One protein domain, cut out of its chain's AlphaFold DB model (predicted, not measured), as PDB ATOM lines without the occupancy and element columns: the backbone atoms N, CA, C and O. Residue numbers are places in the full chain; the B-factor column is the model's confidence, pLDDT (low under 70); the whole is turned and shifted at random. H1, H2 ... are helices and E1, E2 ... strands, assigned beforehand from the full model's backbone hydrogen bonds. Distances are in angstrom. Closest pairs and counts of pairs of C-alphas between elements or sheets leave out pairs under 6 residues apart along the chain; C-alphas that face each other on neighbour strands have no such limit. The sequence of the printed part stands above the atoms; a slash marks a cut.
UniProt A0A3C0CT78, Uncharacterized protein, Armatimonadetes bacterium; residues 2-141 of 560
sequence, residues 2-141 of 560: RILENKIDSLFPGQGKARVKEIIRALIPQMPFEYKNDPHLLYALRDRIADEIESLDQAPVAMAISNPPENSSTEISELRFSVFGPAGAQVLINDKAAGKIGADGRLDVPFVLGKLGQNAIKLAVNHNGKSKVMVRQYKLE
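AT A GLANCE: This is residues 2 to 141 of the 560 residues of an uncharacterized protein of Armatimonadetes bacterium (UniProt A0A3C0CT78). Two antiparallel sheets lie face to face as a sandwich, with their strands nearly in line, and three helices form a group beside the edge of the sandwich where E1 and E7 lie. H2 grazes the smaller sheet at E1, and residues 31 to 40, in and just after the link from H2 to H3, stick out beyond the body. The printed part has 140 residues, with three named helices followed by seven named strands, in the order H1 H2 H3 E1 E2 E3 E4 E5 E6 E7; the sheets run E4 E3 E6 E7 and E1 E2 E5. The class is mixed, helices and strands. The whole is compact, with a radius of gyration of the C-alphas of 15.5 A and spans of 47 by 35 by 23 A.

HOW THE PARTS SIT: The larger sheet is strongly twisted and has E4, residues 96 to 100, and E7, residues 130 to 140, as edge strands, with E3, residues 90 to 93, and E6, residues 117 to 127, as inner strands. E6 and E7 form a hairpin, with N 121 and O 136 at 2.8 A. E3 and E6 are antiparallel at 167 degrees, with N 92 and O 124 at 2.8 A. E3 and E4 form another hairpin, with N 91 and O 99 at 2.8 A. In the other sheet the inner strand E2, residues 78 to 84, has E1, residues 63 to 67, and E5, residues 106 to 112, as neighbours. N 65 of E1 is 3.1 A from O 82 of E2, its hairpin partner, and N 81 of E2 is 2.9 A from O 109 of E5. The two sheets make a sandwich, two sheets face to face: the parts that face each other are 8.8 A centre to centre, and the strands of the one stand at 21 degrees to those of the other. H2, residues 16 to 27, only grazes the sheet E1 E2 E5 with its residues 18 to 22; the closest C-alphas of H2 and E1 are those of Arg 19 and Ile 65, 6.6 A apart. With residues 16 to 20 alone, H2 touches H1, residues 2 to 11, at a steep tilt of 50 degrees, opposite ways; the closest C-alphas are those of Glu 5 and Gly 16, 4.1 A apart. H3, residues 39 to 56, forms a helical hairpin with H2 at a steep tilt of 41 degrees, and their closest C-alphas, of Leu 27 and Leu 45, are 6.9 A apart. With residues 49 to 56 alone, H3 touches H1 at a shallow tilt of 16 degrees, the same way, closest at the C-alphas of Leu 4 and Ile 53, 6.5 A. H3 and E7 are only just apart, closest at 8.5 A. In H1, H2 and H3 every O i to N i+4 pair is within hydrogen-bond range.

IN THESE COORDINATES: H1 begins at C-alpha 2, (48.387, -24.931, 45.069), and measures 14.5 A; H2 measures 17.2 A. H3, the longest helix, measures 26.1 A and ends at C-alpha 56, (51.497, -34.629, 56.242). E1 measures 14.0 A, E2 19.6 A, E3 10.3 A, E4 12.2 A and E5 19.7 A. E6 measures 32.7 A, and E7 measures 32.0 A and ends at C-alpha 140, (38.148, -53.409, 38.682).

THE WHOLE: The two C-alphas farthest apart, those of Glu 34 and Asn 128, are 46.8 A from each other. Without residues 31 to 40, which stand free, the body spans 38 by 33 by 23 A. The link from H2 to H3, with 11 residues, is long. The printed part has no cut. Its mean pLDDT is 85.3, and residues 25 to 42 are under 70.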
ATOM      1  N   ARG A   2      46.964 -25.321  45.205       83.44
ATOM      2  CA  ARG A   2      48.387 -24.931  45.069       83.44
ATOM      3  C   ARG A   2      49.189 -24.950  46.385       83.44
ATOM      4  O   ARG A   2      50.360 -25.294  46.388       83.44
ATOM      5  N   ILE A   3      48.539 -24.640  47.510       84.44
ATOM      6  CA  ILE A   3      49.133 -24.753  48.856       84.44
ATOM      7  C   ILE A   3      49.484 -26.213  49.194       84.44
ATOM      8  O   ILE A   3      50.584 -26.485  49.659       84.44
ATOM      9  N   LEU A   4      48.568 -27.151  48.923       85.44
ATOM     10  CA  LEU A   4      48.790 -28.583  49.139       85.44
ATOM     11  C   LEU A   4      49.873 -29.130  48.199       85.44
ATOM     12  O   LEU A   4      50.740 -29.866  48.652       85.44
ATOM     13  N   GLU A   5      49.859 -28.727  46.925       88.31
ATOM     14  CA  GLU A   5      50.898 -29.073  45.942       88.31
ATOM     15  C   GLU A   5      52.290 -28.669  46.438       88.31
ATOM     16  O   GLU A   5      53.157 -29.527  46.577       88.31
ATOM     17  N   ASN A   6      52.470 -27.398  46.813       88.38
ATOM     18  CA  ASN A   6      53.743 -26.886  47.321       88.38
ATOM     19  C   ASN A   6      54.187 -27.593  48.611       88.38
ATOM     20  O   ASN A   6      55.374 -27.871  48.781       88.38
ATOM     21  N   LYS A   7      53.252 -27.890  49.527       89.31
ATOM     22  CA  LYS A   7      53.565 -28.613  50.768       89.31
ATOM     23  C   LYS A   7      54.042 -30.033  50.469       89.31
ATOM     24  O   LYS A   7      55.061 -30.452  51.012       89.31
ATOM     25  N   ILE A   8      53.356 -30.751  49.580       90.00
ATOM     26  CA  ILE A   8      53.781 -32.085  49.147       90.00
ATOM     27  C   ILE A   8      55.148 -32.008  48.475       90.00
ATOM     28  O   ILE A   8      56.019 -32.770  48.861       90.00
ATOM     29  N   ASP A   9      55.373 -31.081  47.544       88.88
ATOM     30  CA  ASP A   9      56.657 -30.971  46.837       88.88
ATOM     31  C   ASP A   9      57.822 -30.584  47.759       88.88
ATOM     32  O   ASP A   9      58.955 -30.984  47.504       88.88
ATOM     33  N   SER A  10      57.559 -29.871  48.859       89.00
ATOM     34  CA  SER A  10      58.583 -29.588  49.872       89.00
ATOM     35  C   SER A  10      59.048 -30.837  50.636       89.00
ATOM     36  O   SER A  10      60.194 -30.893  51.074       89.00
ATOM     37  N   LEU A  11      58.177 -31.843  50.772       87.75
ATOM     38  CA  LEU A  11      58.450 -33.100  51.481       87.75
ATOM     39  C   LEU A  11      58.832 -34.241  50.521       87.75
ATOM     40  O   LEU A  11      59.638 -35.103  50.860       87.75
ATOM     41  N   PHE A  12      58.253 -34.239  49.322       89.69
ATOM     42  CA  PHE A  12      58.354 -35.260  48.281       89.69
ATOM     43  C   PHE A  12      58.443 -34.581  46.901       89.69
ATOM     44  O   PHE A  12      57.432 -34.473  46.197       89.69
ATOM     45  N   PRO A  13      59.633 -34.107  46.492       86.44
ATOM     46  CA  PRO A  13      59.791 -33.304  45.281       86.44
ATOM     47  C   PRO A  13      59.210 -33.949  44.010       86.44
ATOM     48  O   PRO A  13      59.505 -35.100  43.674       86.44
ATOM     49  N   GLY A  14      58.393 -33.183  43.279       85.88
ATOM     50  CA  GLY A  14      57.828 -33.551  41.975       85.88
ATOM     51  C   GLY A  14      56.541 -34.378  42.036       85.88
ATOM     52  O   GLY A  14      56.043 -34.801  40.991       85.88
ATOM     53  N   GLN A  15      55.994 -34.619  43.230       86.81
ATOM     54  CA  GLN A  15      54.813 -35.465  43.432       86.81
ATOM     55  C   GLN A  15      53.529 -34.674  43.717       86.81
ATOM     56  O   GLN A  15      52.431 -35.230  43.595       86.81
ATOM     57  N   GLY A  16      53.631 -33.383  44.050       86.38
ATOM     58  CA  GLY A  16      52.503 -32.544  44.456       86.38
ATOM     59  C   GLY A  16      51.375 -32.538  43.429       86.38
ATOM     60  O   GLY A  16      50.226 -32.850  43.752       86.38
ATOM     61  N   LYS A  17      51.709 -32.288  42.161       84.44
ATOM     62  CA  LYS A  17      50.733 -32.248  41.063       84.44
ATOM     63  C   LYS A  17      49.988 -33.572  40.867       84.44
ATOM     64  O   LYS A  17      48.780 -33.569  40.621       84.44
ATOM     65  N   ALA A  18      50.692 -34.703  40.952       81.25
ATOM     66  CA  ALA A  18      50.098 -36.025  40.756       81.25
ATOM     67  C   ALA A  18      49.095 -36.347  41.872       81.25
ATOM     68  O   ALA A  18      47.957 -36.724  41.584       81.25
ATOM     69  N   ARG A  19      49.476 -36.096  43.131       84.81
ATOM     70  CA  ARG A  19      48.621 -36.342  44.298       84.81
ATOM     71  C   ARG A  19      47.398 -35.423  44.339       84.81
ATOM     72  O   ARG A  19      46.285 -35.877  44.587       84.81
ATOM     73  N   VAL A  20      47.571 -34.141  44.018       85.31
ATOM     74  CA  VAL A  20      46.460 -33.179  43.896       85.31
ATOM     75  C   VAL A  20      45.452 -33.638  42.838       85.31
ATOM     76  O   VAL A  20      44.244 -33.559  43.064       85.31
ATOM     77  N   LYS A  21      45.920 -34.180  41.707       80.31
ATOM     78  CA  LYS A  21      45.049 -34.708  40.647       80.31
ATOM     79  C   LYS A  21      44.241 -35.935  41.093       80.31
ATOM     80  O   LYS A  21      43.087 -36.060  40.686       80.31
ATOM     81  N   GLU A  22      44.811 -36.815  41.918       76.75
ATOM     82  CA  GLU A  22      44.086 -37.946  42.527       76.75
ATOM     83  C   GLU A  22      42.945 -37.468  43.433       76.75
ATOM     84  O   GLU A  22      41.817 -37.942  43.304       76.75
ATOM     85  N   ILE A  23      43.213 -36.481  44.295       79.81
ATOM     86  CA  ILE A  23      42.216 -35.922  45.221       79.81
ATOM     87  C   ILE A  23      41.050 -35.280  44.459       79.81
ATOM     88  O   ILE A  23      39.893 -35.505  44.806       79.81
ATOM     89  N   ILE A  24      41.331 -34.529  43.389       76.44
ATOM     90  CA  ILE A  24      40.281 -33.926  42.550       76.44
ATOM     91  C   ILE A  24      39.410 -35.013  41.914       76.44
ATOM     92  O   ILE A  24      38.188 -34.914  41.936       76.44
ATOM     93  N   ARG A  25      40.025 -36.069  41.369       69.88
ATOM     94  CA  ARG A  25      39.295 -37.183  40.741       69.88
ATOM     95  C   ARG A  25      38.428 -37.964  41.726       69.88
ATOM     96  O   ARG A  25      37.386 -38.460  41.323       69.88
ATOM     97  N   ALA A  26      38.843 -38.058  42.988       69.56
ATOM     98  CA  ALA A  26      38.053 -38.687  44.046       69.56
ATOM     99  C   ALA A  26      36.723 -37.961  44.294       69.56
ATOM    100  O   ALA A  26      35.713 -38.592  44.593       69.56
ATOM    101  N   LEU A  27      36.746 -36.632  44.194       69.00
ATOM    102  CA  LEU A  27      35.624 -35.764  44.545       69.00
ATOM    103  C   LEU A  27      34.751 -35.401  43.338       69.00
ATOM    104  O   LEU A  27      33.599 -35.030  43.521       69.00
ATOM    105  N   ILE A  28      35.279 -35.528  42.116       67.38
ATOM    106  CA  ILE A  28      34.568 -35.239  40.863       67.38
ATOM    107  C   ILE A  28      34.401 -36.549  40.070       67.38
ATOM    108  O   ILE A  28      35.260 -36.896  39.248       67.38
ATOM    109  N   PRO A  29      33.325 -37.316  40.325       54.28
ATOM    110  CA  PRO A  29      33.109 -38.609  39.697       54.28
ATOM    111  C   PRO A  29      32.600 -38.427  38.258       54.28
ATOM    112  O   PRO A  29      31.410 -38.290  38.017       54.28
ATOM    113  N   GLN A  30      33.537 -38.506  37.311       53.50
ATOM    114  CA  GLN A  30      33.346 -38.597  35.854       53.50
ATOM    115  C   GLN A  30      33.015 -37.301  35.094       53.50
ATOM    116  O   GLN A  30      32.265 -36.434  35.522       53.50
ATOM    117  N   MET A  31      33.629 -37.201  33.913       42.81
ATOM    118  CA  MET A  31      33.307 -36.209  32.890       42.81
ATOM    119  C   MET A  31      32.137 -36.705  32.020       42.81
ATOM    120  O   MET A  31      32.064 -37.911  31.772       42.81
ATOM    121  N   PRO A  32      31.317 -35.798  31.461       48.53
ATOM    122  CA  PRO A  32      31.343 -34.358  31.705       48.53
ATOM    123  C   PRO A  32      30.651 -34.013  33.035       48.53
ATOM    124  O   PRO A  32      29.531 -34.437  33.294       48.53
ATOM    125  N   PHE A  33      31.337 -33.242  33.878       51.59
ATOM    126  CA  PHE A  33      30.746 -32.638  35.070       51.59
ATOM    127  C   PHE A  33      30.126 -31.302  34.650       51.59
ATOM    128  O   PHE A  33      30.832 -30.450  34.104       51.59
ATOM    129  N   GLU A  34      28.828 -31.104  34.881       45.44
ATOM    130  CA  GLU A  34      28.237 -29.767  34.798       45.44
ATOM    131  C   GLU A  34      28.889 -28.900  35.881       45.44
ATOM    132  O   GLU A  34      28.802 -29.231  37.062       45.44
ATOM    133  N   TYR A  35      29.506 -27.771  35.513       48.81
ATOM    134  CA  TYR A  35      29.881 -26.725  36.473       48.81
ATOM    135  C   TYR A  35      28.607 -26.061  37.031       48.81
ATOM    136  O   TYR A  35      28.321 -24.891  36.789       48.81
ATOM    137  N   LYS A  36      27.812 -26.804  37.799       49.72
ATOM    138  CA  LYS A  36      26.921 -26.210  38.787       49.72
ATOM    139  C   LYS A  36      27.793 -25.869  39.986       49.72
ATOM    140  O   LYS A  36      28.552 -26.712  40.455       49.72
ATOM    141  N   ASN A  37      27.717 -24.625  40.457       51.09
ATOM    142  CA  ASN A  37      28.301 -24.214  41.733       51.09
ATOM    143  C   ASN A  37      27.625 -25.014  42.858       51.09
ATOM    144  O   ASN A  37      26.696 -24.515  43.481       51.09
ATOM    145  N   ASP A  38      28.049 -26.258  43.069       61.19
ATOM    146  CA  ASP A  38      27.623 -27.097  44.180       61.19
ATOM    147  C   ASP A  38      28.466 -26.720  45.409       61.19
ATOM    148  O   ASP A  38      29.661 -27.042  45.468       61.19
ATOM    149  N   PRO A  39      27.890 -26.015  46.400       63.78
ATOM    150  CA  PRO A  39      28.625 -25.612  47.589       63.78
ATOM    151  C   PRO A  39      29.112 -26.825  48.390       63.78
ATOM    152  O   PRO A  39      30.167 -26.749  49.016       63.78
ATOM    153  N   HIS A  40      28.401 -27.959  48.342       67.88
ATOM    154  CA  HIS A  40      28.780 -29.175  49.063       67.88
ATOM    155  C   HIS A  40      30.067 -29.790  48.509       67.88
ATOM    156  O   HIS A  40      30.898 -30.258  49.288       67.88
ATOM    157  N   LEU A  41      30.287 -29.712  47.193       69.31
ATOM    158  CA  LEU A  41      31.536 -30.150  46.568       69.31
ATOM    159  C   LEU A  41      32.726 -29.280  47.002       69.31
ATOM    160  O   LEU A  41      33.809 -29.801  47.270       69.31
ATOM    161  N   LEU A  42      32.534 -27.960  47.104       68.50
ATOM    162  CA  LEU A  42      33.582 -27.038  47.560       68.50
ATOM    163  C   LEU A  42      33.950 -27.265  49.032       68.50
ATOM    164  O   LEU A  42      35.137 -27.237  49.365       68.50
ATOM    165  N   TYR A  43      32.964 -27.524  49.899       75.75
ATOM    166  CA  TYR A  43      33.217 -27.888  51.296       75.75
ATOM    167  C   TYR A  43      33.933 -29.238  51.407       75.75
ATOM    168  O   TYR A  43      34.985 -29.305  52.036       75.75
ATOM    169  N   ALA A  44      33.465 -30.269  50.698       74.00
ATOM    170  CA  ALA A  44      34.119 -31.578  50.683       74.00
ATOM    171  C   ALA A  44      35.572 -31.503  50.177       74.00
ATOM    172  O   ALA A  44      36.462 -32.168  50.712       74.00
ATOM    173  N   LEU A  45      35.842 -30.661  49.172       75.69
ATOM    174  CA  LEU A  45      37.195 -30.409  48.679       75.69
ATOM    175  C   LEU A  45      38.058 -29.690  49.719       75.69
ATOM    176  O   LEU A  45      39.226 -30.045  49.882       75.69
ATOM    177  N   ARG A  46      37.510 -28.693  50.418       78.94
ATOM    178  CA  ARG A  46      38.222 -27.968  51.476       78.94
ATOM    179  C   ARG A  46      38.603 -28.896  52.627       78.94
ATOM    180  O   ARG A  46      39.771 -28.893  53.013       78.94
ATOM    181  N   ASP A  47      37.656 -29.689  53.114       81.69
ATOM    182  CA  ASP A  47      37.867 -30.613  54.230       81.69
ATOM    183  C   ASP A  47      38.899 -31.674  53.845       81.69
ATOM    184  O   ASP A  47      39.891 -31.870  54.542       81.69
ATOM    185  N   ARG A  48      38.780 -32.247  52.640       82.62
ATOM    186  CA  ARG A  48      39.751 -33.228  52.145       82.62
ATOM    187  C   ARG A  48      41.165 -32.662  51.993       82.62
ATOM    188  O   ARG A  48      42.136 -33.381  52.225       82.62
ATOM    189  N   ILE A  49      41.304 -31.402  51.573       82.81
ATOM    190  CA  ILE A  49      42.609 -30.727  51.506       82.81
ATOM    191  C   ILE A  49      43.174 -30.519  52.912       82.81
ATOM    192  O   ILE A  49      44.371 -30.730  53.100       82.81
ATOM    193  N   ALA A  50      42.349 -30.091  53.870       83.62
ATOM    194  CA  ALA A  50      42.770 -29.884  55.253       83.62
ATOM    195  C   ALA A  50      43.262 -31.197  55.880       83.62
ATOM    196  O   ALA A  50      44.400 -31.241  56.345       83.62
ATOM    197  N   ASP A  51      42.491 -32.280  55.750       85.00
ATOM    198  CA  ASP A  51      42.865 -33.619  56.221       85.00
ATOM    199  C   ASP A  51      44.214 -34.082  55.647       85.00
ATOM    200  O   ASP A  51      45.050 -34.650  56.353       85.00
ATOM    201  N   GLU A  52      44.453 -33.851  54.349       86.19
ATOM    202  CA  GLU A  52      45.713 -34.237  53.702       86.19
ATOM    203  C   GLU A  52      46.889 -33.391  54.226       86.19
ATOM    204  O   GLU A  52      47.971 -33.926  54.468       86.19
ATOM    205  N   ILE A  53      46.686 -32.085  54.448       84.88
ATOM    206  CA  ILE A  53      47.701 -31.181  55.016       84.88
ATOM    207  C   ILE A  53      48.058 -31.589  56.448       84.88
ATOM    208  O   ILE A  53      49.249 -31.643  56.759       84.88
ATOM    209  N   GLU A  54      47.063 -31.876  57.287       85.50
ATOM    210  CA  GLU A  54      47.257 -32.312  58.676       85.50
ATOM    211  C   GLU A  54      47.940 -33.682  58.738       85.50
ATOM    212  O   GLU A  54      48.873 -33.895  59.513       85.50
ATOM    213  N   SER A  55      47.548 -34.604  57.858       85.38
ATOM    214  CA  SER A  55      48.168 -35.925  57.721       85.38
ATOM    215  C   SER A  55      49.656 -35.854  57.352       85.38
ATOM    216  O   SER A  55      50.436 -36.728  57.742       85.38
ATOM    217  N   LEU A  56      50.085 -34.841  56.591       86.81
ATOM    218  CA  LEU A  56      51.497 -34.629  56.242       86.81
ATOM    219  C   LEU A  56      52.342 -34.107  57.415       86.81
ATOM    220  O   LEU A  56      53.551 -34.314  57.398       86.81
ATOM    221  N   ASP A  57      51.726 -33.502  58.435       86.19
ATOM    222  CA  ASP A  57      52.423 -33.023  59.641       86.19
ATOM    223  C   ASP A  57      52.626 -34.127  60.695       86.19
ATOM    224  O   ASP A  57      53.347 -33.948  61.678       86.19
ATOM    225  N   GLN A  58      52.014 -35.298  60.493       86.31
ATOM    226  CA  GLN A  58      52.107 -36.434  61.405       86.31
ATOM    227  C   GLN A  58      53.255 -37.380  61.034       86.31
ATOM    228  O   GLN A  58      53.464 -37.733  59.873       86.31
ATOM    229  N   ALA A  59      53.983 -37.855  62.048       86.56
ATOM    230  CA  ALA A  59      55.038 -38.850  61.876       86.56
ATOM    231  C   ALA A  59      54.478 -40.295  61.892       86.56
ATOM    232  O   ALA A  59      53.727 -40.626  62.813       86.56
ATOM    233  N   PRO A  60      54.915 -41.190  60.980       90.06
ATOM    234  CA  PRO A  60      55.894 -40.938  59.924       90.06
ATOM    235  C   PRO A  60      55.316 -40.148  58.749       90.06
ATOM    236  O   PRO A  60      54.240 -40.463  58.243       90.06
ATOM    237  N   VAL A  61      56.089 -39.166  58.275       91.94
ATOM    238  CA  VAL A  61      55.755 -38.392  57.078       91.94
ATOM    239  C   VAL A  61      55.883 -39.318  55.876       91.94
ATOM    240  O   VAL A  61      56.983 -39.620  55.421       91.94
ATOM    241  N   ALA A  62      54.749 -39.825  55.408       92.31
ATOM    242  CA  ALA A  62      54.680 -40.753  54.293       92.31
ATOM    243  C   ALA A  62      53.520 -40.423  53.353       92.31
ATOM    244  O   ALA A  62      52.509 -39.838  53.762       92.31
ATOM    245  N   MET A  63      53.676 -40.833  52.099       91.31
ATOM    246  CA  MET A  63      52.699 -40.680  51.028       91.31
ATOM    247  C   MET A  63      52.755 -41.905  50.116       91.31
ATOM    248  O   MET A  63      53.801 -42.521  49.951       91.31
ATOM    249  N   ALA A  64      51.633 -42.247  49.495       90.88
ATOM    250  CA  ALA A  64      51.587 -43.256  48.449       90.88
ATOM    251  C   ALA A  64      50.767 -42.741  47.269       90.88
ATOM    252  O   ALA A  64      49.633 -42.291  47.469       90.88
ATOM    253  N   ILE A  65      51.337 -42.850  46.074       90.00
ATOM    254  CA  ILE A  65      50.658 -42.646  44.788       90.00
ATOM    255  C   ILE A  65      50.581 -43.982  44.052       90.00
ATOM    256  O   ILE A  65      51.326 -44.914  44.378       90.00
ATOM    257  N   SER A  66      49.706 -44.086  43.055       89.75
ATOM    258  CA  SER A  66      49.563 -45.322  42.287       89.75
ATOM    259  C   SER A  66      49.456 -45.106  40.784       89.75
ATOM    260  O   SER A  66      49.058 -44.046  40.303       89.75
ATOM    261  N   ASN A  67      49.763 -46.161  40.033       88.06
ATOM    262  CA  ASN A  67      49.389 -46.286  38.632       88.06
ATOM    263  C   ASN A  67      48.581 -47.582  38.423       88.06
ATOM    264  O   ASN A  67      49.120 -48.653  38.726       88.06
ATOM    265  N   PRO A  68      47.340 -47.512  37.905       87.88
ATOM    266  CA  PRO A  68      46.543 -46.302  37.675       87.88
ATOM    267  C   PRO A  68      46.297 -45.477  38.961       87.88
ATOM    268  O   PRO A  68      46.468 -46.002  40.064       87.88
ATOM    269  N   PRO A  69      45.951 -44.177  38.850       85.69
ATOM    270  CA  PRO A  69      45.775 -43.292  40.010       85.69
ATOM    271  C   PRO A  69      44.593 -43.690  40.901       85.69
ATOM    272  O   PRO A  69      43.643 -44.310  40.424       85.69
ATOM    273  N   GLU A  70      44.621 -43.304  42.178       84.88
ATOM    274  CA  GLU A  70      43.523 -43.560  43.130       84.88
ATOM    275  C   GLU A  70      42.140 -43.172  42.552       84.88
ATOM    276  O   GLU A  70      42.000 -42.150  41.875       84.88
ATOM    277  N   ASN A  71      41.112 -43.980  42.843       80.12
ATOM    278  CA  ASN A  71      39.726 -43.859  42.364       80.12
ATOM    279  C   ASN A  71      39.519 -44.096  40.858       80.12
ATOM    280  O   ASN A  71      38.451 -43.798  40.323       80.12
ATOM    281  N   SER A  72      40.503 -44.654  40.152       82.81
ATOM    282  CA  SER A  72      40.320 -45.074  38.760       82.81
ATOM    283  C   SER A  72      39.467 -46.342  38.625       82.81
ATOM    284  O   SER A  72      39.595 -47.273  39.429       82.81
ATOM    285  N   SER A  73      38.715 -46.428  37.524       85.94
ATOM    286  CA  SER A  73      38.310 -47.709  36.934       85.94
ATOM    287  C   SER A  73      39.450 -48.286  36.089       85.94
ATOM    288  O   SER A  73      40.083 -47.549  35.332       85.94
ATOM    289  N   THR A  74      39.702 -49.588  36.199       88.56
ATOM    290  CA  THR A  74      40.682 -50.326  35.383       88.56
ATOM    291  C   THR A  74      40.110 -51.674  34.954       88.56
ATOM    292  O   THR A  74      39.332 -52.269  35.688       88.56
ATOM    293  N   GLU A  75      40.504 -52.165  33.782       89.62
ATOM    294  CA  GLU A  75      40.138 -53.497  33.265       89.62
ATOM    295  C   GLU A  75      41.215 -54.553  33.582       89.62
ATOM    296  O   GLU A  75      40.965 -55.751  33.490       89.62
ATOM    297  N   ILE A  76      42.414 -54.108  33.977       90.25
ATOM    298  CA  ILE A  76      43.534 -54.962  34.395       90.25
ATOM    299  C   ILE A  76      43.691 -54.908  35.915       90.25
ATOM    300  O   ILE A  76      43.476 -53.864  36.538       90.25
ATOM    301  N   SER A  77      44.076 -56.030  36.519       89.75
ATOM    302  CA  SER A  77      44.169 -56.177  37.975       89.75
ATOM    303  C   SER A  77      45.456 -55.609  38.573       89.75
ATOM    304  O   SER A  77      45.539 -55.476  39.792       89.75
ATOM    305  N   GLU A  78      46.477 -55.341  37.757       91.19
ATOM    306  CA  GLU A  78      47.766 -54.840  38.238       91.19
ATOM    307  C   GLU A  78      47.714 -53.356  38.579       91.19
ATOM    308  O   GLU A  78      47.332 -52.513  37.767       91.19
ATOM    309  N   LEU A  79      48.193 -53.050  39.778       91.12
ATOM    310  CA  LEU A  79      48.512 -51.717  40.245       91.12
ATOM    311  C   LEU A  79      49.992 -51.668  40.618       91.12
ATOM    312  O   LEU A  79      50.581 -52.657  41.063       91.12
ATOM    313  N   ARG A  80      50.588 -50.484  40.527       93.19
ATOM    314  CA  ARG A  80      51.879 -50.204  41.157       93.19
ATOM    315  C   ARG A  80      51.716 -49.058  42.135       93.19
ATOM    316  O   ARG A  80      51.278 -47.982  41.735       93.19
ATOM    317  N   PHE A  81      52.084 -49.285  43.389       94.44
ATOM    318  CA  PHE A  81      52.216 -48.233  44.388       94.44
ATOM    319  C   PHE A  81      53.641 -47.709  44.396       94.44
ATOM    320  O   PHE A  81      54.579 -48.500  44.430       94.44
ATOM    321  N   SER A  82      53.793 -46.393  44.429       94.75
ATOM    322  CA  SER A  82      55.048 -45.736  44.782       94.75
ATOM    323  C   SER A  82      54.857 -45.096  46.148       94.75
ATOM    324  O   SER A  82      54.095 -44.137  46.298       94.75
ATOM    325  N   VAL A  83      55.494 -45.686  47.156       95.19
ATOM    326  CA  VAL A  83      55.403 -45.273  48.556       95.19
ATOM    327  C   VAL A  83      56.644 -44.467  48.909       95.19
ATOM    328  O   VAL A  83      57.764 -44.933  48.717       95.19
ATOM    329  N   PHE A  84      56.436 -43.266  49.433       94.31
ATOM    330  CA  PHE A  84      57.473 -42.325  49.833       94.31
ATOM    331  C   PHE A  84      57.451 -42.127  51.345       94.31
ATOM    332  O   PHE A  84      56.377 -42.084  51.953       94.31
ATOM    333  N   GLY A  85      58.625 -41.993  51.958       93.62
ATOM    334  CA  GLY A  85      58.756 -41.818  53.403       93.62
ATOM    335  C   GLY A  85      60.196 -41.976  53.902       93.62
ATOM    336  O   GLY A  85      61.126 -42.000  53.097       93.62
ATOM    337  N   PRO A  86      60.404 -42.087  55.226       93.38
ATOM    338  CA  PRO A  86      61.737 -42.218  55.805       93.38
ATOM    339  C   PRO A  86      62.421 -43.520  55.376       93.38
ATOM    340  O   PRO A  86      61.796 -44.583  55.382       93.38
ATOM    341  N   ALA A  87      63.717 -43.450  55.060       94.19
ATOM    342  CA  ALA A  87      64.519 -44.629  54.742       94.19
ATOM    343  C   ALA A  87      64.455 -45.666  55.878       94.19
ATOM    344  O   ALA A  87      64.528 -45.330  57.060       94.19
ATOM    345  N   GLY A  88      64.296 -46.940  55.523       93.25
ATOM    346  CA  GLY A  88      64.153 -48.039  56.479       93.25
ATOM    347  C   GLY A  88      62.744 -48.222  57.059       93.25
ATOM    348  O   GLY A  88      62.515 -49.227  57.737       93.25
ATOM    349  N   ALA A  89      61.789 -47.328  56.772       96.31
ATOM    350  CA  ALA A  89      60.391 -47.511  57.164       96.31
ATOM    351  C   ALA A  89      59.790 -48.770  56.518       96.31
ATOM    352  O   ALA A  89      59.991 -49.035  55.333       96.31
ATOM    353  N   GLN A  90      59.035 -49.543  57.299       97.31
ATOM    354  CA  GLN A  90      58.376 -50.764  56.843       97.31
ATOM    355  C   GLN A  90      57.030 -50.425  56.202       97.31
ATOM    356  O   GLN A  90      56.168 -49.825  56.842       97.31
ATOM    357  N   VAL A  91      56.822 -50.869  54.965       97.19
ATOM    358  CA  VAL A  91      55.548 -50.754  54.250       97.19
ATOM    359  C   VAL A  91      54.772 -52.061  54.382       97.19
ATOM    360  O   VAL A  91      55.335 -53.151  54.217       97.19
ATOM    361  N   LEU A  92      53.476 -51.951  54.672       96.81
ATOM    362  CA  LEU A  92      52.521 -53.053  54.650       96.81
ATOM    363  C   LEU A  92      51.375 -52.746  53.686       96.81
ATOM    364  O   LEU A  92      50.892 -51.614  53.640       96.81
ATOM    365  N   ILE A  93      50.912 -53.768  52.967       94.38
ATOM    366  CA  ILE A  93      49.686 -53.721  52.168       94.38
ATOM    367  C   ILE A  93      48.725 -54.783  52.685       94.38
ATOM    368  O   ILE A  93      49.082 -55.958  52.752       94.38
ATOM    369  N   ASN A  94      47.510 -54.369  53.052       92.75
ATOM    370  CA  ASN A  94      46.493 -55.219  53.674       92.75
ATOM    371  C   ASN A  94      47.090 -56.057  54.816       92.75
ATOM    372  O   ASN A  94      46.960 -57.279  54.851       92.75
ATOM    373  N   ASP A  95      47.822 -55.362  55.694       92.81
ATOM    374  CA  ASP A  95      48.491 -55.894  56.885       92.81
ATOM    375  C   ASP A  95      49.608 -56.928  56.611       92.81
ATOM    376  O   ASP A  95      50.168 -57.502  57.544       92.81
ATOM    377  N   LYS A  96      50.009 -57.122  55.345       94.25
ATOM    378  CA  LYS A  96      51.154 -57.961  54.948       94.25
ATOM    379  C   LYS A  96      52.377 -57.111  54.625       94.25
ATOM    380  O   LYS A  96      52.258 -56.089  53.956       94.25
ATOM    381  N   ALA A  97      53.559 -57.547  55.062       94.69
ATOM    382  CA  ALA A  97      54.815 -56.863  54.765       94.69
ATOM    383  C   ALA A  97      55.078 -56.824  53.248       94.69
ATOM    384  O   ALA A  97      55.119 -57.865  52.597       94.69
ATOM    385  N   ALA A  98      55.260 -55.619  52.705       93.94
ATOM    386  CA  ALA A  98      55.507 -55.383  51.282       93.94
ATOM    387  C   ALA A  98      56.969 -55.029  50.969       93.94
ATOM    388  O   ALA A  98      57.447 -55.287  49.870       93.94
ATOM    389  N   GLY A  99      57.687 -54.446  51.932       95.88
ATOM    390  CA  GLY A  99      59.097 -54.082  51.793       95.88
ATOM    391  C   GLY A  99      59.480 -52.915  52.697       95.88
ATOM    392  O   GLY A  99      58.663 -52.446  53.492       95.88
ATOM    393  N   LYS A 100      60.722 -52.443  52.581       97.06
ATOM    394  CA  LYS A 100      61.213 -51.258  53.297       97.06
ATOM    395  C   LYS A 100      61.547 -50.145  52.316       97.06
ATOM    396  O   LYS A 100      62.013 -50.425  51.218       97.06
ATOM    397  N   ILE A 101      61.322 -48.904  52.730       96.31
ATOM    398  CA  ILE A 101      61.673 -47.724  51.938       96.31
ATOM    399  C   ILE A 101      63.197 -47.624  51.813       96.31
ATOM    400  O   ILE A 101      63.910 -47.744  52.814       96.31
ATOM    401  N   GLY A 102      63.679 -47.445  50.582       93.38
ATOM    402  CA  GLY A 102      65.099 -47.345  50.263       93.38
ATOM    403  C   GLY A 102      65.749 -46.059  50.778       93.38
ATOM    404  O   GLY A 102      65.092 -45.163  51.308       93.38
ATOM    405  N   ALA A 103      67.070 -45.961  50.613       92.12
ATOM    406  CA  ALA A 103      67.830 -44.757  50.964       92.12
ATOM    407  C   ALA A 103      67.453 -43.536  50.101       92.12
ATOM    408  O   ALA A 103      67.648 -42.400  50.523       92.12
ATOM    409  N   ASP A 104      66.881 -43.773  48.921       90.44
ATOM    410  CA  ASP A 104      66.309 -42.771  48.016       90.44
ATOM    411  C   ASP A 104      64.925 -42.258  48.467       90.44
ATOM    412  O   ASP A 104      64.328 -41.416  47.797       90.44
ATOM    413  N   GLY A 105      64.402 -42.755  49.595       92.44
ATOM    414  CA  GLY A 105      63.123 -42.330  50.160       92.44
ATOM    415  C   GLY A 105      61.899 -42.911  49.451       92.44
ATOM    416  O   GLY A 105      60.788 -42.420  49.674       92.44
ATOM    417  N   ARG A 106      62.068 -43.951  48.619       94.50
ATOM    418  CA  ARG A 106      60.985 -44.574  47.843       94.50
ATOM    419  C   ARG A 106      60.972 -46.102  47.961       94.50
ATOM    420  O   ARG A 106      61.986 -46.755  48.189       94.50
ATOM    421  N   LEU A 107      59.788 -46.684  47.794       96.19
ATOM    422  CA  LEU A 107      59.575 -48.101  47.514       96.19
ATOM    423  C   LEU A 107      58.482 -48.248  46.454       96.19
ATOM    424  O   LEU A 107      57.373 -47.745  46.639       96.19
ATOM    425  N   ASP A 108      58.771 -48.979  45.379       95.75
ATOM    426  CA  ASP A 108      57.754 -49.396  44.417       95.75
ATOM    427  C   ASP A 108      57.236 -50.792  44.768       95.75
ATOM    428  O   ASP A 108      58.010 -51.739  44.893       95.75
ATOM    429  N   VAL A 109      55.918 -50.923  44.907       94.25
ATOM    430  CA  VAL A 109      55.259 -52.177  45.279       94.25
ATOM    431  C   VAL A 109      54.225 -52.557  44.216       94.25
ATOM    432  O   VAL A 109      53.247 -51.824  44.036       94.25
ATOM    433  N   PRO A 110      54.393 -53.688  43.505       91.94
ATOM    434  CA  PRO A 110      53.336 -54.230  42.664       91.94
ATOM    435  C   PRO A 110      52.204 -54.789  43.534       91.94
ATOM    436  O   PRO A 110      52.441 -55.389  44.583       91.94
ATOM    437  N   PHE A 111      50.964 -54.609  43.095       91.50
ATOM    438  CA  PHE A 111      49.788 -55.121  43.784       91.50
ATOM    439  C   PHE A 111      48.746 -55.619  42.785       91.50
ATOM    440  O   PHE A 111      48.606 -55.064  41.700       91.50
ATOM    441  N   VAL A 112      47.999 -56.654  43.164       90.81
ATOM    442  CA  VAL A 112      46.942 -57.248  42.340       90.81
ATOM    443  C   VAL A 112      45.599 -57.055  43.033       90.81
ATOM    444  O   VAL A 112      45.423 -57.451  44.187       90.81
ATOM    445  N   LEU A 113      44.648 -56.448  42.326       90.44
ATOM    446  CA  LEU A 113      43.265 -56.313  42.773       90.44
ATOM    447  C   LEU A 113      42.608 -57.685  42.927       90.44
ATOM    448  O   LEU A 113      42.686 -58.520  42.035       90.44
ATOM    449  N   GLY A 114      41.950 -57.908  44.065       83.38
ATOM    450  CA  GLY A 114      41.474 -59.240  44.442       83.38
ATOM    451  C   GLY A 114      40.092 -59.612  43.904       83.38
ATOM    452  O   GLY A 114      39.727 -60.783  43.964       83.38
ATOM    453  N   LYS A 115      39.293 -58.646  43.435       85.31
ATOM    454  CA  LYS A 115      37.933 -58.908  42.938       85.31
ATOM    455  C   LYS A 115      37.456 -57.878  41.922       85.31
ATOM    456  O   LYS A 115      37.895 -56.733  41.939       85.31
ATOM    457  N   LEU A 116      36.485 -58.272  41.098       87.44
ATOM    458  CA  LEU A 116      35.698 -57.343  40.287       87.44
ATOM    459  C   LEU A 116      34.900 -56.378  41.180       87.44
ATOM    460  O   LEU A 116      34.462 -56.728  42.280       87.44
ATOM    461  N   GLY A 117      34.682 -55.163  40.687       88.69
ATOM    462  CA  GLY A 117      34.027 -54.085  41.416       88.69
ATOM    463  C   GLY A 117      34.985 -53.326  42.335       88.69
ATOM    464  O   GLY A 117      36.164 -53.154  42.030       88.69
ATOM    465  N   GLN A 118      34.454 -52.811  43.443       90.44
ATOM    466  CA  GLN A 118      35.198 -51.937  44.352       90.44
ATOM    467  C   GLN A 118      36.230 -52.711  45.182       90.44
ATOM    468  O   GLN A 118      35.908 -53.712  45.829       90.44
ATOM    469  N   ASN A 119      37.459 -52.203  45.205       91.88
ATOM    470  CA  ASN A 119      38.585 -52.710  45.975       91.88
ATOM    471  C   ASN A 119      39.133 -51.596  46.870       91.88
ATOM    472  O   ASN A 119      39.623 -50.586  46.371       91.88
ATOM    473  N   ALA A 120      39.104 -51.832  48.182       92.56
ATOM    474  CA  ALA A 120      39.743 -50.991  49.183       92.56
ATOM    475  C   ALA A 120      41.091 -51.606  49.580       92.56
ATOM    476  O   ALA A 120      41.150 -52.776  49.962       92.56
ATOM    477  N   ILE A 121      42.163 -50.826  49.498       93.88
ATOM    478  CA  ILE A 121      43.529 -51.262  49.791       93.88
ATOM    479  C   ILE A 121      44.063 -50.433  50.948       93.88
ATOM    480  O   ILE A 121      44.105 -49.206  50.871       93.88
ATOM    481  N   LYS A 122      44.486 -51.104  52.016       94.81
ATOM    482  CA  LYS A 122      45.092 -50.477  53.189       94.81
ATOM    483  C   LYS A 122      46.611 -50.508  53.051       94.81
ATOM    484  O   LYS A 122      47.215 -51.575  53.084       94.81
ATOM    485  N   LEU A 123      47.221 -49.340  52.931       95.25
ATOM    486  CA  LEU A 123      48.664 -49.123  52.984       95.25
ATOM    487  C   LEU A 123      49.033 -48.617  54.378       95.25
ATOM    488  O   LEU A 123      48.437 -47.654  54.852       95.25
ATOM    489  N   ALA A 124      50.014 -49.231  55.028       95.62
ATOM    490  CA  ALA A 124      50.552 -48.743  56.293       95.62
ATOM    491  C   ALA A 124      52.063 -48.540  56.186       95.62
ATOM    492  O   ALA A 124      52.770 -49.408  55.673       95.62
ATOM    493  N   VAL A 125      52.556 -47.403  56.671       96.44
ATOM    494  CA  VAL A 125      53.988 -47.101  56.764       96.44
ATOM    495  C   VAL A 125      54.358 -46.998  58.235       96.44
ATOM    496  O   VAL A 125      53.864 -46.121  58.944       96.44
ATOM    497  N   ASN A 126      55.219 -47.905  58.687       95.44
ATOM    498  CA  ASN A 126      55.642 -48.026  60.075       95.44
ATOM    499  C   ASN A 126      57.102 -47.601  60.224       95.44
ATOM    500  O   ASN A 126      57.985 -48.130  59.546       95.44
ATOM    501  N   HIS A 127      57.370 -46.680  61.142       95.50
ATOM    502  CA  HIS A 127      58.719 -46.201  61.427       95.50
ATOM    503  C   HIS A 127      58.814 -45.750  62.889       95.50
ATOM    504  O   HIS A 127      57.949 -45.015  63.366       95.50
ATOM    505  N   ASN A 128      59.852 -46.194  63.605       91.88
ATOM    506  CA  ASN A 128      60.123 -45.837  65.006       91.88
ATOM    507  C   ASN A 128      58.899 -45.955  65.940       91.88
ATOM    508  O   ASN A 128      58.585 -45.036  66.692       91.88
ATOM    509  N   GLY A 129      58.171 -47.073  65.854       87.69
ATOM    510  CA  GLY A 129      57.000 -47.349  66.699       87.69
ATOM    511  C   GLY A 129      55.726 -46.570  66.342       87.69
ATOM    512  O   GLY A 129      54.698 -46.788  66.976       87.69
ATOM    513  N   LYS A 130      55.756 -45.701  65.322       93.19
ATOM    514  CA  LYS A 130      54.582 -44.981  64.799       93.19
ATOM    515  C   LYS A 130      54.126 -45.563  63.461       93.19
ATOM    516  O   LYS A 130      54.940 -46.093  62.704       93.19
ATOM    517  N   SER A 131      52.833 -45.435  63.167       92.06
ATOM    518  CA  SER A 131      52.205 -45.941  61.943       92.06
ATOM    519  C   SER A 131      51.373 -44.858  61.269       92.06
ATOM    520  O   SER A 131      50.591 -44.181  61.934       92.06
ATOM    521  N   LYS A 132      51.514 -44.725  59.948       93.56
ATOM    522  CA  LYS A 132      50.620 -43.930  59.101       93.56
ATOM    523  C   LYS A 132      49.837 -44.858  58.181       93.56
ATOM    524  O   LYS A 132      50.439 -45.603  57.410       93.56
ATOM    525  N   VAL A 133      48.506 -44.796  58.247       92.25
ATOM    526  CA  VAL A 133      47.597 -45.633  57.448       92.25
ATOM    527  C   VAL A 133      46.941 -44.806  56.346       92.25
ATOM    528  O   VAL A 133      46.470 -43.696  56.572       92.25
ATOM    529  N   MET A 134      46.898 -45.366  55.143       90.44
ATOM    530  CA  MET A 134      46.308 -44.787  53.944       90.44
ATOM    531  C   MET A 134      45.396 -45.831  53.305       90.44
ATOM    532  O   MET A 134      45.841 -46.931  52.988       90.44
ATOM    533  N   VAL A 135      44.126 -45.500  53.093       90.06
ATOM    534  CA  VAL A 135      43.202 -46.358  52.340       90.06
ATOM    535  C   VAL A 135      43.097 -45.820  50.918       90.06
ATOM    536  O   VAL A 135      42.994 -44.609  50.728       90.06
ATOM    537  N   ARG A 136      43.173 -46.709  49.926       89.31
ATOM    538  CA  ARG A 136      43.065 -46.400  48.495       89.31
ATOM    539  C   ARG A 136      41.937 -47.210  47.874       89.31
ATOM    540  O   ARG A 136      41.791 -48.387  48.201       89.31
ATOM    541  N   GLN A 137      41.155 -46.591  46.998       89.50
ATOM    542  CA  GLN A 137      40.005 -47.223  46.349       89.50
ATOM    543  C   GLN A 137      40.237 -47.360  44.844       89.50
ATOM    544  O   GLN A 137      40.736 -46.434  44.203       89.50
ATOM    545  N   TYR A 138      39.845 -48.502  44.282       89.88
ATOM    546  CA  TYR A 138      39.896 -48.781  42.845       89.88
ATOM    547  C   TYR A 138      38.693 -49.614  42.431       89.88
ATOM    548  O   TYR A 138      38.247 -50.485  43.181       89.88
ATOM    549  N   LYS A 139      38.215 -49.416  41.203       89.50
ATOM    550  CA  LYS A 139      37.175 -50.261  40.617       89.50
ATOM    551  C   LYS A 139      37.783 -51.136  39.523       89.50
ATOM    552  O   LYS A 139      38.240 -50.619  38.509       89.50
ATOM    553  N   LEU A 140      37.779 -52.452  39.725       90.00
ATOM    554  CA  LEU A 140      38.148 -53.409  38.682       90.00
ATOM    555  C   LEU A 140      36.907 -53.729  37.845       90.00
ATOM    556  O   LEU A 140      35.904 -54.220  38.367       90.00
ATOM    557  N   GLU A 141      36.959 -53.431  36.559       90.12
ATOM    558  CA  GLU A 141      35.893 -53.701  35.602       90.12
ATOM    559  C   GLU A 141      36.179 -54.996  34.839       90.12
ATOM    560  O   GLU A 141      37.315 -55.454  34.755       90.12
TER     561      GLU A 141